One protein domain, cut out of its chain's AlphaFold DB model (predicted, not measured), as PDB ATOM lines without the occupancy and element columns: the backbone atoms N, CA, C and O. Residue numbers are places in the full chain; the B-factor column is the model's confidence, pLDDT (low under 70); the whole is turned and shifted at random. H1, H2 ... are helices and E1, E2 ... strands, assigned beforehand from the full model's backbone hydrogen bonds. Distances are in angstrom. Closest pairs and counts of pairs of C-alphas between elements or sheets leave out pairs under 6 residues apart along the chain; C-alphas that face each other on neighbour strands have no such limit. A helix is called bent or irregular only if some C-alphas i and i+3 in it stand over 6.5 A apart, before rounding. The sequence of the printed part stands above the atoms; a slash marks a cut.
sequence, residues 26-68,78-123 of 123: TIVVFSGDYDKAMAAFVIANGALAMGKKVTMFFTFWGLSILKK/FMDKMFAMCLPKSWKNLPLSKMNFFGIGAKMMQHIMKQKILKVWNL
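Overview. This is residues 26 to 68 and 78 to 123 of the 123 residues of an uncharacterized protein of Fusobacterium necrophorum subsp. funduliforme 1_1_36S (UniProt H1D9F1). What shape do these atoms make? H1 packs along a short ribbon of two strands, E1 and E2, with the small helix H2 at the ribbon's end, while the long helix H4 runs the same way as H1 at a shallow tilt of 30 degrees on the side of H1 away from the ribbon, coming close to it at Tyr 34, the first residue of H1. Residues 78 to 83 of H3 and residues 111 to 123, most of them in H4, stick out from this body. What are the counts and the size? The printed part has 89 residues, mostly helix by class, in the order E1 H1 E2 H2 H3 H4, and its one sheet, E1 = E2, is parallel. It is only just loose, close to compact, with a radius of gyration of the C-alphas of 14.9 A, and elongated, spanning 49 by 32 by 22 A.

Along the chain. Where are the strands? E1 is residues 26 to 29, 9.8 A long, from C-alpha 26 at (167.049, 137.381, 278.331), and E2 is residues 54 to 58, 13.1 A. Where are the helices? H1 is residues 34 to 49, 22.5 A; H2 is residues 60 to 66, 11.4 A; H3 is residues 78 to 86, 12.8 A. H4, residues 101 to 121, is 30.2 A long and ends with C-alpha 121 at (152.718, 124.418, 256.029). It is irregular: C-alphas 102 and 105 are 7.6 A apart.

Arrangement. How are the strands joined? E1 and E2 are parallel neighbours at 24 degrees, with N 27 and O 55 at 2.9 A and N 57 and O 27 at 2.8 A, within hydrogen-bond range. E1, H1 and E2 form a strand-helix-strand unit, two parallel neighbour strands with a helix between, and its crossover is right-handed. What is near the strands? The closest C-alphas of H1 and E2 are those of Leu 48 and Val 54, 6.3 A apart; those of E1 and H2 are Val 29 and Gly 62, 5.4 A. How do the helices stand? H1 and H2 are close but not clearly touching, at a steep tilt of 68 degrees, only just short of about perpendicular, with the C-alphas of Ala 37 and Ile 65 closest at 7.4 A. H1 and H4 are also close but not clearly touching, the same way at a shallow tilt of 30 degrees, with the C-alphas of Tyr 34 and Ala 106 closest at 7.5 A. H3 is apart from H1, H2, H4, E1 and E2. Are the helix backbones complete? Each O i to N i+4 pair of H1 and H3 is within hydrogen-bond range, against 15 of 17 in H4 and 0 of 3 in H2, where 4 of 4 O i to N i+3 pairs are.

Size, cuts and confidence. Is anything cut out? Residues 69 to 77 are not printed, and C-alphas 68 and 78 are 21.3 A apart across the cut. How far does it reach, and which link is long? The C-alphas of Phe 78 and Leu 123, the two farthest apart, are 51.4 A apart, and the link from H3 to H4, 14 residues, is long. Where is confidence low? Residue 118 and residues 120 to 123 are under 70, and the mean pLDDT of the printed part is 86.7.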
ATOM      1  N   THR A  26     167.745 136.090 278.305       95.56
ATOM      2  CA  THR A  26     167.049 137.381 278.331       95.56
ATOM      3  C   THR A  26     167.414 138.195 277.097       95.56
ATOM      4  O   THR A  26     168.593 138.415 276.834       95.56
ATOM      5  N   ILE A  27     166.412 138.654 276.345       96.56
ATOM      6  CA  ILE A  27     166.586 139.522 275.173       96.56
ATOM      7  C   ILE A  27     165.993 140.900 275.476       96.56
ATOM      8  O   ILE A  27     164.808 141.013 275.784       96.56
ATOM      9  N   VAL A  28     166.792 141.959 275.323       97.12
ATOM     10  CA  VAL A  28     166.309 143.348 275.370       97.12
ATOM     11  C   VAL A  28     166.024 143.833 273.952       97.12
ATOM     12  O   VAL A  28     166.927 143.941 273.123       97.12
ATOM     13  N   VAL A  29     164.762 144.145 273.669       96.75
ATOM     14  CA  VAL A  29     164.291 144.603 272.359       96.75
ATOM     15  C   VAL A  29     164.084 146.115 272.399       96.75
ATOM     16  O   VAL A  29     163.040 146.611 272.824       96.75
ATOM     17  N   PHE A  30     165.111 146.847 271.966       95.25
ATOM     18  CA  PHE A  30     165.118 148.314 271.911       95.25
ATOM     19  C   PHE A  30     164.638 148.876 270.563       95.25
ATOM     20  O   PHE A  30     164.003 149.927 270.508       95.25
ATOM     21  N   SER A  31     164.984 148.205 269.461       92.62
ATOM     22  CA  SER A  31     164.705 148.684 268.101       92.62
ATOM     23  C   SER A  31     163.257 148.416 267.696       92.62
ATOM     24  O   SER A  31     162.708 147.369 268.025       92.62
ATOM     25  N   GLY A  32     162.668 149.353 266.948       89.94
ATOM     26  CA  GLY A  32     161.351 149.222 266.321       89.94
ATOM     27  C   GLY A  32     161.397 148.758 264.858       89.94
ATOM     28  O   GLY A  32     160.430 148.984 264.136       89.94
ATOM     29  N   ASP A  33     162.498 148.155 264.399       93.00
ATOM     30  CA  ASP A  33     162.623 147.670 263.018       93.00
ATOM     31  C   ASP A  33     162.039 146.252 262.879       93.00
ATOM     32  O   ASP A  33     162.287 145.378 263.717       93.00
ATOM     33  N   TYR A  34     161.297 145.998 261.799       92.12
ATOM     34  CA  TYR A  34     160.594 144.734 261.550       92.12
ATOM     35  C   TYR A  34     161.533 143.518 261.514       92.12
ATOM     36  O   TYR A  34     161.261 142.492 262.135       92.12
ATOM     37  N   ASP A  35     162.651 143.621 260.801       92.12
ATOM     38  CA  ASP A  35     163.618 142.538 260.601       92.12
ATOM     39  C   ASP A  35     164.407 142.210 261.875       92.12
ATOM     40  O   ASP A  35     164.619 141.037 262.182       92.12
ATOM     41  N   LYS A  36     164.764 143.221 262.674       94.12
ATOM     42  CA  LYS A  36     165.419 143.014 263.976       94.12
ATOM     43  C   LYS A  36     164.468 142.392 264.993       94.12
ATOM     44  O   LYS A  36     164.867 141.489 265.726       94.12
ATOM     45  N   ALA A  37     163.210 142.837 265.013       94.00
ATOM     46  CA  ALA A  37     162.171 142.229 265.836       94.00
ATOM     47  C   ALA A  37     161.968 140.754 265.460       94.00
ATOM     48  O   ALA A  37     161.974 139.885 266.329       94.00
ATOM     49  N   MET A  38     161.862 140.461 264.160       93.12
ATOM     50  CA  MET A  38     161.733 139.096 263.653       93.12
ATOM     51  C   MET A  38     162.928 138.225 264.058       93.12
ATOM     52  O   MET A  38     162.733 137.122 264.562       93.12
ATOM     53  N   ALA A  39     164.157 138.725 263.901       94.69
ATOM     54  CA  ALA A  39     165.359 138.007 264.314       94.69
ATOM     55  C   ALA A  39     165.342 137.681 265.818       94.69
ATOM     56  O   ALA A  39     165.624 136.548 266.202       94.69
ATOM     57  N   ALA A  40     164.940 138.637 266.663       96.38
ATOM     58  CA  ALA A  40     164.808 138.416 268.101       96.38
ATOM     59  C   ALA A  40     163.800 137.301 268.430       96.38
ATOM     60  O   ALA A  40     164.092 136.452 269.270       96.38
ATOM     61  N   PHE A  41     162.650 137.254 267.746       95.38
ATOM     62  CA  PHE A  41     161.663 136.184 267.931       95.38
ATOM     63  C   PHE A  41     162.150 134.823 267.430       95.38
ATOM     64  O   PHE A  41     161.899 133.814 268.081       95.38
ATOM     65  N   VAL A  42     162.870 134.773 266.305       95.06
ATOM     66  CA  VAL A  42     163.466 133.524 265.802       95.06
ATOM     67  C   VAL A  42     164.475 132.968 266.808       95.06
ATOM     68  O   VAL A  42     164.414 131.787 267.141       95.06
ATOM     69  N   ILE A  43     165.350 133.821 267.352       95.06
ATOM     70  CA  ILE A  43     166.330 133.431 268.376       95.06
ATOM     71  C   ILE A  43     165.622 132.984 269.663       95.06
ATOM     72  O   ILE A  43     165.970 131.947 270.225       95.06
ATOM     73  N   ALA A  44     164.601 133.726 270.106       96.31
ATOM     74  CA  ALA A  44     163.786 133.368 271.266       96.31
ATOM     75  C   ALA A  44     163.140 131.987 271.109       96.31
ATOM     76  O   ALA A  44     163.270 131.148 271.994       96.31
ATOM     77  N   ASN A  45     162.502 131.727 269.968       95.56
ATOM     78  CA  ASN A  45     161.876 130.437 269.688       95.56
ATOM     79  C   ASN A  45     162.903 129.305 269.593       95.56
ATOM     80  O   ASN A  45     162.644 128.220 270.103       95.56
ATOM     81  N   GLY A  46     164.077 129.556 269.004       94.88
ATOM     82  CA  GLY A  46     165.171 128.583 268.977       94.88
ATOM     83  C   GLY A  46     165.627 128.194 270.384       94.88
ATOM     84  O   GLY A  46     165.710 127.015 270.705       94.88
ATOM     85  N   ALA A  47     165.838 129.176 271.262       93.38
ATOM     86  CA  ALA A  47     166.207 128.913 272.650       93.38
ATOM     87  C   ALA A  47     165.088 128.213 273.446       93.38
ATOM     88  O   ALA A  47     165.386 127.315 274.233       93.38
ATOM     89  N   LEU A  48     163.819 128.576 273.216       93.38
ATOM     90  CA  LEU A  48     162.667 127.873 273.797       93.38
ATOM     91  C   LEU A  48     162.634 126.401 273.361       93.38
ATOM     92  O   LEU A  48     162.439 125.526 274.201       93.38
ATOM     93  N   ALA A  49     162.880 126.116 272.079       93.25
ATOM     94  CA  ALA A  49     162.944 124.751 271.553       93.25
ATOM     95  C   ALA A  49     164.107 123.933 272.148       93.25
ATOM     96  O   ALA A  49     164.005 122.718 272.265       93.25
ATOM     97  N   MET A  50     165.186 124.596 272.577       91.19
ATOM     98  CA  MET A  50     166.316 123.988 273.295       91.19
ATOM     99  C   MET A  50     166.082 123.859 274.813       91.19
ATOM    100  O   MET A  50     167.024 123.600 275.558       91.19
ATOM    101  N   GLY A  51     164.857 124.088 275.301       88.94
ATOM    102  CA  GLY A  51     164.502 123.944 276.717       88.94
ATOM    103  C   GLY A  51     164.939 125.107 277.617       88.94
ATOM    104  O   GLY A  51     164.854 125.002 278.843       88.94
ATOM    105  N   LYS A  52     165.395 126.236 277.053       92.06
ATOM    106  CA  LYS A  52     165.773 127.419 277.843       92.06
ATOM    107  C   LYS A  52     164.544 128.245 278.212       92.06
ATOM    108  O   LYS A  52     163.664 128.489 277.390       92.06
ATOM    109  N   LYS A  53     164.522 128.784 279.434       94.00
ATOM    110  CA  LYS A  53     163.545 129.807 279.832       94.00
ATOM    111  C   LYS A  53     163.895 131.132 279.156       94.00
ATOM    112  O   LYS A  53     164.949 131.696 279.443       94.00
ATOM    113  N   VAL A  54     163.021 131.648 278.294       95.69
ATOM    114  CA  VAL A  54     163.260 132.906 277.570       95.69
ATOM    115  C   VAL A  54     162.442 134.053 278.157       95.69
ATOM    116  O   VAL A  54     161.245 133.915 278.389       95.69
ATOM    117  N   THR A  55     163.090 135.196 278.379       96.12
ATOM    118  CA  THR A  55     162.455 136.454 278.795       96.12
ATOM    119  C   THR A  55     162.771 137.537 277.771       96.12
ATOM    120  O   THR A  55     163.931 137.754 277.433       96.12
ATOM    121  N   MET A  56     161.755 138.235 277.267       97.50
ATOM    122  CA  MET A  56     161.936 139.351 276.335       97.50
ATOM    123  C   MET A  56     161.467 140.652 276.986       97.50
ATOM    124  O   MET A  56     160.324 140.745 277.429       97.50
ATOM    125  N   PHE A  57     162.337 141.658 277.024       96.81
ATOM    126  CA  PHE A  57     162.032 142.982 277.560       96.81
ATOM    127  C   PHE A  57     161.955 144.004 276.428       96.81
ATOM    128  O   PHE A  57     162.964 144.327 275.803       96.81
ATOM    129  N   PHE A  58     160.753 144.509 276.157       94.44
ATOM    130  CA  PHE A  58     160.513 145.515 275.124       94.44
ATOM    131  C   PHE A  58     160.574 146.905 275.736       94.44
ATOM    132  O   PHE A  58     159.887 147.190 276.715       94.44
ATOM    133  N   THR A  59     161.381 147.780 275.147       91.00
ATOM    134  CA  THR A  59     161.586 149.134 275.662       91.00
ATOM    135  C   THR A  59     161.810 150.129 274.526       91.00
ATOM    136  O   THR A  59     162.121 149.737 273.401       91.00
ATOM    137  N   PHE A  60     161.623 151.420 274.813       90.00
ATOM    138  CA  PHE A  60     161.724 152.519 273.850       90.00
ATOM    139  C   PHE A  60     160.920 152.237 272.568       90.00
ATOM    140  O   PHE A  60     159.723 151.948 272.622       90.00
ATOM    141  N   TRP A  61     161.574 152.302 271.408       87.69
ATOM    142  CA  TRP A  61     160.976 152.059 270.100       87.69
ATOM    143  C   TRP A  61     160.501 150.611 269.940       87.69
ATOM    144  O   TRP A  61     159.542 150.364 269.219       87.69
ATOM    145  N   GLY A  62     161.083 149.657 270.669       88.88
ATOM    146  CA  GLY A  62     160.639 148.264 270.691       88.88
ATOM    147  C   GLY A  62     159.212 148.084 271.220       88.88
ATOM    148  O   GLY A  62     158.542 147.118 270.859       88.88
ATOM    149  N   LEU A  63     158.679 149.040 271.992       89.38
ATOM    150  CA  LEU A  63     157.283 149.008 272.450       89.38
ATOM    151  C   LEU A  63     156.281 149.040 271.288       89.38
ATOM    152  O   LEU A  63     155.180 148.499 271.412       89.38
ATOM    153  N   SER A  64     156.641 149.629 270.139       87.75
ATOM    154  CA  SER A  64     155.748 149.656 268.976       87.75
ATOM    155  C   SER A  64     155.529 148.277 268.353       87.75
ATOM    156  O   SER A  64     154.535 148.092 267.656       87.75
ATOM    157  N   ILE A  65     156.406 147.306 268.630       90.19
ATOM    158  CA  ILE A  65     156.258 145.913 268.183       90.19
ATOM    159  C   ILE A  65     155.062 145.246 268.871       90.19
ATOM    160  O   ILE A  65     154.338 144.477 268.245       90.19
ATOM    161  N   LEU A  66     154.807 145.574 270.140       88.06
ATOM    162  CA  LEU A  66     153.710 144.997 270.927       88.06
ATOM    163  C   LEU A  66     152.366 145.712 270.715       88.06
ATOM    164  O   LEU A  66     151.339 145.318 271.275       88.06
ATOM    165  N   LYS A  67     152.355 146.798 269.937       83.88
ATOM    166  CA  LYS A  67     151.188 147.662 269.776       83.88
ATOM    167  C   LYS A  67     150.117 146.960 268.934       83.88
ATOM    168  O   LYS A  67     150.334 146.632 267.766       83.88
ATOM    169  N   LYS A  68     148.947 146.737 269.541       76.50
ATOM    170  CA  LYS A  68     147.772 146.149 268.881       76.50
ATOM    171  C   LYS A  68     147.180 147.120 267.854       76.50
ATOM    172  O   LYS A  68     147.197 148.331 268.056       76.50
ATOM    173  N   PHE A  78     148.981 166.345 274.994       86.88
ATOM    174  CA  PHE A  78     149.382 166.848 273.677       86.88
ATOM    175  C   PHE A  78     150.702 166.209 273.204       86.88
ATOM    176  O   PHE A  78     150.770 165.691 272.090       86.88
ATOM    177  N   MET A  79     151.704 166.139 274.087       84.50
ATOM    178  CA  MET A  79     153.006 165.541 273.777       84.50
ATOM    179  C   MET A  79     152.908 164.032 273.516       84.50
ATOM    180  O   MET A  79     153.479 163.526 272.550       84.50
ATOM    181  N   ASP A  80     152.092 163.321 274.299       82.00
ATOM    182  CA  ASP A  80     151.829 161.890 274.103       82.00
ATOM    183  C   ASP A  80     151.154 161.609 272.759       82.00
ATOM    184  O   ASP A  80     151.410 160.582 272.128       82.00
ATOM    185  N   LYS A  81     150.271 162.507 272.302       81.75
ATOM    186  CA  LYS A  81     149.636 162.400 270.983       81.75
ATOM    187  C   LYS A  81     150.658 162.581 269.865       81.75
ATOM    188  O   LYS A  81     150.626 161.798 268.917       81.75
ATOM    189  N   MET A  82     151.559 163.559 269.983       80.44
ATOM    190  CA  MET A  82     152.627 163.759 268.997       80.44
ATOM    191  C   MET A  82     153.575 162.558 268.957       80.44
ATOM    192  O   MET A  82     153.804 161.988 267.892       80.44
ATOM    193  N   PHE A  83     154.027 162.082 270.118       80.25
ATOM    194  CA  PHE A  83     154.878 160.896 270.214       80.25
ATOM    195  C   PHE A  83     154.190 159.641 269.652       80.25
ATOM    196  O   PHE A  83     154.773 158.890 268.871       80.25
ATOM    197  N   ALA A  84     152.906 159.438 269.963       78.06
ATOM    198  CA  ALA A  84     152.128 158.320 269.438       78.06
ATOM    199  C   ALA A  84     151.879 158.390 267.921       78.06
ATOM    200  O   ALA A  84     151.589 157.345 267.330       78.06
ATOM    201  N   MET A  85     151.954 159.583 267.320       78.38
ATOM    202  CA  MET A  85     151.863 159.797 265.874       78.38
ATOM    203  C   MET A  85     153.193 159.496 265.172       78.38
ATOM    204  O   MET A  85     153.170 158.904 264.097       78.38
ATOM    205  N   CYS A  86     154.331 159.848 265.783       77.88
ATOM    206  CA  CYS A  86     155.662 159.496 265.273       77.88
ATOM    207  C   CYS A  86     155.949 157.990 265.350       77.88
ATOM    208  O   CYS A  86     156.681 157.453 264.522       77.88
ATOM    209  N   LEU A  87     155.367 157.296 266.329       77.81
ATOM    210  CA  LEU A  87     155.490 155.849 266.454       77.81
ATOM    211  C   LEU A  87     154.598 155.103 265.453       77.81
ATOM    212  O   LEU A  87     153.416 155.440 265.308       77.81
ATOM    213  N   PRO A  88     155.080 153.993 264.865       78.19
ATOM    214  CA  PRO A  88     154.237 153.145 264.042       78.19
ATOM    215  C   PRO A  88     153.017 152.663 264.843       78.19
ATOM    216  O   PRO A  88     153.057 152.408 266.053       78.19
ATOM    217  N   LYS A  89     151.867 152.625 264.168       75.75
ATOM    218  CA  LYS A  89     150.574 152.326 264.803       75.75
ATOM    219  C   LYS A  89     150.372 150.835 265.080       75.75
ATOM    220  O   LYS A  89     149.562 150.504 265.934       75.75
ATOM    221  N   SER A  90     151.097 149.972 264.375       79.00
ATOM    222  CA  SER A  90     150.974 148.514 264.431       79.00
ATOM    223  C   SER A  90     152.288 147.866 264.000       79.00
ATOM    224  O   SER A  90     153.040 148.464 263.224       79.00
ATOM    225  N   TRP A  91     152.520 146.626 264.435       80.62
ATOM    226  CA  TRP A  91     153.658 145.800 264.029       80.62
ATOM    227  C   TRP A  91     153.759 145.606 262.502       80.62
ATOM    228  O   TRP A  91     154.854 145.482 261.961       80.62
ATOM    229  N   LYS A  92     152.629 145.651 261.777       79.12
ATOM    230  CA  LYS A  92     152.596 145.569 260.300       79.12
ATOM    231  C   LYS A  92     153.258 146.769 259.618       79.12
ATOM    232  O   LYS A  92     153.715 146.656 258.485       79.12
ATOM    233  N   ASN A  93     153.299 147.908 260.309       82.56
ATOM    234  CA  ASN A  93     153.817 149.176 259.800       82.56
ATOM    235  C   ASN A  93     155.228 149.477 260.323       82.56
ATOM    236  O   ASN A  93     155.670 150.623 260.246       82.56
ATOM    237  N   LEU A  94     155.915 148.488 260.904       87.38
ATOM    238  CA  LEU A  94     157.298 148.665 261.330       87.38
ATOM    239  C   LEU A  94     158.199 148.823 260.095       87.38
ATOM    240  O   LEU A  94     158.051 148.057 259.136       87.38
ATOM    241  N   PRO A  95     159.121 149.800 260.095       89.06
ATOM    242  CA  PRO A  95     160.074 149.957 259.009       89.06
ATOM    243  C   PRO A  95     161.065 148.787 258.983       89.06
ATOM    244  O   PRO A  95     161.317 148.150 260.003       89.06
ATOM    245  N   LEU A  96     161.665 148.517 257.825       89.94
ATOM    246  CA  LEU A  96     162.874 147.689 257.772       89.94
ATOM    247  C   LEU A  96     164.093 148.496 258.223       89.94
ATOM    248  O   LEU A  96     164.216 149.672 257.875       89.94
ATOM    249  N   SER A  97     165.035 147.841 258.904       89.44
ATOM    250  CA  SER A  97     166.291 148.459 259.342       89.44
ATOM    251  C   SER A  97     167.142 148.970 258.175       89.44
ATOM    252  O   SER A  97     167.911 149.920 258.322       89.44
ATOM    253  N   LYS A  98     166.993 148.347 256.998       87.38
ATOM    254  CA  LYS A  98     167.599 148.746 255.725       87.38
ATOM    255  C   LYS A  98     166.606 148.532 254.586       87.38
ATOM    256  O   LYS A  98     165.761 147.647 254.654       87.38
ATOM    257  N   MET A  99     166.728 149.333 253.522       88.44
ATOM    258  CA  MET A  99     165.898 149.214 252.309       88.44
ATOM    259  C   MET A  99     164.387 149.363 252.569       88.44
ATOM    260  O   MET A  99     163.568 148.715 251.925       88.44
ATOM    261  N   ASN A 100     163.988 150.231 253.507       85.12
ATOM    262  CA  ASN A 100     162.571 150.440 253.809       85.12
ATOM    263  C   ASN A 100     161.796 151.086 252.641       85.12
ATOM    264  O   ASN A 100     160.620 150.777 252.468       85.12
ATOM    265  N   PHE A 101     162.430 151.964 251.846       87.12
ATOM    266  CA  PHE A 101     161.833 152.670 250.693       87.12
ATOM    267  C   PHE A 101     160.414 153.195 250.978       87.12
ATOM    268  O   PHE A 101     159.443 152.759 250.363       87.12
ATOM    269  N   PHE A 102     160.277 154.066 251.985       85.50
ATOM    270  CA  PHE A 102     158.979 154.596 252.443       85.50
ATOM    271  C   PHE A 102     157.932 153.516 252.806       85.50
ATOM    272  O   PHE A 102     156.727 153.731 252.703       85.50
ATOM    273  N   GLY A 103     158.385 152.343 253.258       84.94
ATOM    274  CA  GLY A 103     157.543 151.214 253.661       84.94
ATOM    275  C   GLY A 103     157.263 150.195 252.550       84.94
ATOM    276  O   GLY A 103     156.671 149.150 252.828       84.94
ATOM    277  N   ILE A 104     157.702 150.442 251.309       88.12
ATOM    278  CA  ILE A 104     157.562 149.487 250.196       88.12
ATOM    279  C   ILE A 104     158.380 148.223 250.476       88.12
ATOM    280  O   ILE A 104     157.872 147.109 250.323       88.12
ATOM    281  N   GLY A 105     159.618 148.381 250.956       87.12
ATOM    282  CA  GLY A 105     160.488 147.250 251.276       87.12
ATOM    283  C   GLY A 105     159.893 146.353 252.360       87.12
ATOM    284  O   GLY A 105     159.891 145.130 252.216       87.12
ATOM    285  N   ALA A 106     159.307 146.948 253.406       86.50
ATOM    286  CA  ALA A 106     158.667 146.204 254.491       86.50
ATOM    287  C   ALA A 106     157.499 145.341 253.990       86.50
ATOM    288  O   ALA A 106     157.418 144.158 254.325       86.50
ATOM    289  N   LYS A 107     156.635 145.890 253.124       87.69
ATOM    290  CA  LYS A 107     155.524 145.136 252.514       87.69
ATOM    291  C   LYS A 107     156.017 143.988 251.636       87.69
ATOM    292  O   LYS A 107     155.475 142.888 251.716       87.69
ATOM    293  N   MET A 108     157.046 144.225 250.822       89.12
ATOM    294  CA  MET A 108     157.640 143.192 249.971       89.12
ATOM    295  C   MET A 108     158.225 142.050 250.811       89.12
ATOM    296  O   MET A 108     157.941 140.882 250.547       89.12
ATOM    297  N   MET A 109     158.979 142.380 251.863       87.44
ATOM    298  CA  MET A 109     159.535 141.393 252.790       87.44
ATOM    299  C   MET A 109     158.428 140.558 253.446       87.44
ATOM    300  O   MET A 109     158.476 139.329 253.408       87.44
ATOM    301  N   GLN A 110     157.387 141.204 253.982       85.94
ATOM    302  CA  GLN A 110     156.231 140.515 254.569       85.94
ATOM    303  C   GLN A 110     155.542 139.582 253.565       85.94
ATOM    304  O   GLN A 110     155.173 138.460 253.915       85.94
ATOM    305  N   HIS A 111     155.398 140.018 252.312       88.94
ATOM    306  CA  HIS A 111     154.803 139.213 251.251       88.94
ATOM    307  C   HIS A 111     155.622 137.945 250.970       88.94
ATOM    308  O   HIS A 111     155.073 136.842 250.997       88.94
ATOM    309  N   ILE A 112     156.938 138.082 250.774       88.19
ATOM    310  CA  ILE A 112     157.849 136.954 250.520       88.19
ATOM    311  C   ILE A 112     157.854 135.978 251.704       88.19
ATOM    312  O   ILE A 112     157.787 134.763 251.508       88.19
ATOM    313  N   MET A 113     157.898 136.497 252.935       84.88
ATOM    314  CA  MET A 113     157.856 135.674 254.146       84.88
ATOM    315  C   MET A 113     156.557 134.877 254.251       84.88
ATOM    316  O   MET A 113     156.602 133.673 254.497       84.88
ATOM    317  N   LYS A 114     155.404 135.521 254.023       84.94
ATOM    318  CA  LYS A 114     154.100 134.854 254.068       84.94
ATOM    319  C   LYS A 114     154.022 133.727 253.041       84.94
ATOM    320  O   LYS A 114     153.575 132.639 253.386       84.94
ATOM    321  N   GLN A 115     154.492 133.956 251.814       85.19
ATOM    322  CA  GLN A 115     154.510 132.912 250.789       85.19
ATOM    323  C   GLN A 115     155.390 131.720 251.180       85.19
ATOM    324  O   GLN A 115     154.965 130.575 251.046       85.19
ATOM    325  N   LYS A 116     156.600 131.973 251.697       80.44
ATOM    326  CA  LYS A 116     157.518 130.905 252.121       80.44
ATOM    327  C   LYS A 116     156.964 130.101 253.294       80.44
ATOM    328  O   LYS A 116     157.018 128.879 253.247       80.44
ATOM    329  N   ILE A 117     156.410 130.768 254.309       76.44
ATOM    330  CA  ILE A 117     155.804 130.099 255.464       76.44
ATOM    331  C   ILE A 117     154.612 129.255 255.005       76.44
ATOM    332  O   ILE A 117     154.598 128.058 255.254       76.44
ATOM    333  N   LEU A 118     153.655 129.829 254.268       67.00
ATOM    334  CA  LEU A 118     152.480 129.083 253.796       67.00
ATOM    335  C   LEU A 118     152.846 127.884 252.909       67.00
ATOM    336  O   LEU A 118     152.190 126.853 252.989       67.00
ATOM    337  N   LYS A 119     153.908 127.989 252.101       72.88
ATOM    338  CA  LYS A 119     154.413 126.865 251.304       72.88
ATOM    339  C   LYS A 119     154.968 125.729 252.170       72.88
ATOM    340  O   LYS A 119     154.814 124.580 251.788       72.88
ATOM    341  N   VAL A 120     155.598 126.038 253.305       69.25
ATOM    342  CA  VAL A 120     156.104 125.032 254.258       69.25
ATOM    343  C   VAL A 120     154.964 124.318 254.991       69.25
ATOM    344  O   VAL A 120     155.082 123.130 255.239       69.25
ATOM    345  N   TRP A 121     153.864 125.009 255.313       56.50
ATOM    346  CA  TRP A 121     152.718 124.418 256.029       56.50
ATOM    347  C   TRP A 121     151.743 123.626 255.139       56.50
ATOM    348  O   TRP A 121     150.909 122.900 255.667       56.50
ATOM    349  N   ASN A 122     151.822 123.782 253.813       57.91
ATOM    350  CA  ASN A 122     151.024 123.032 252.829       57.91
ATOM    351  C   ASN A 122     151.790 121.836 252.215       57.91
ATOM    352  O   ASN A 122     151.364 121.311 251.185       57.91
ATOM    353  N   LEU A 123     152.927 121.456 252.807       49.69
ATOM    354  CA  LEU A 123     153.702 120.243 252.521       49.69
ATOM    355  C   LEU A 123     153.526 119.260 253.680       49.69
ATOM    356  O   LEU A 123     153.454 118.049 253.390       49.69
TER     357      LEU A 123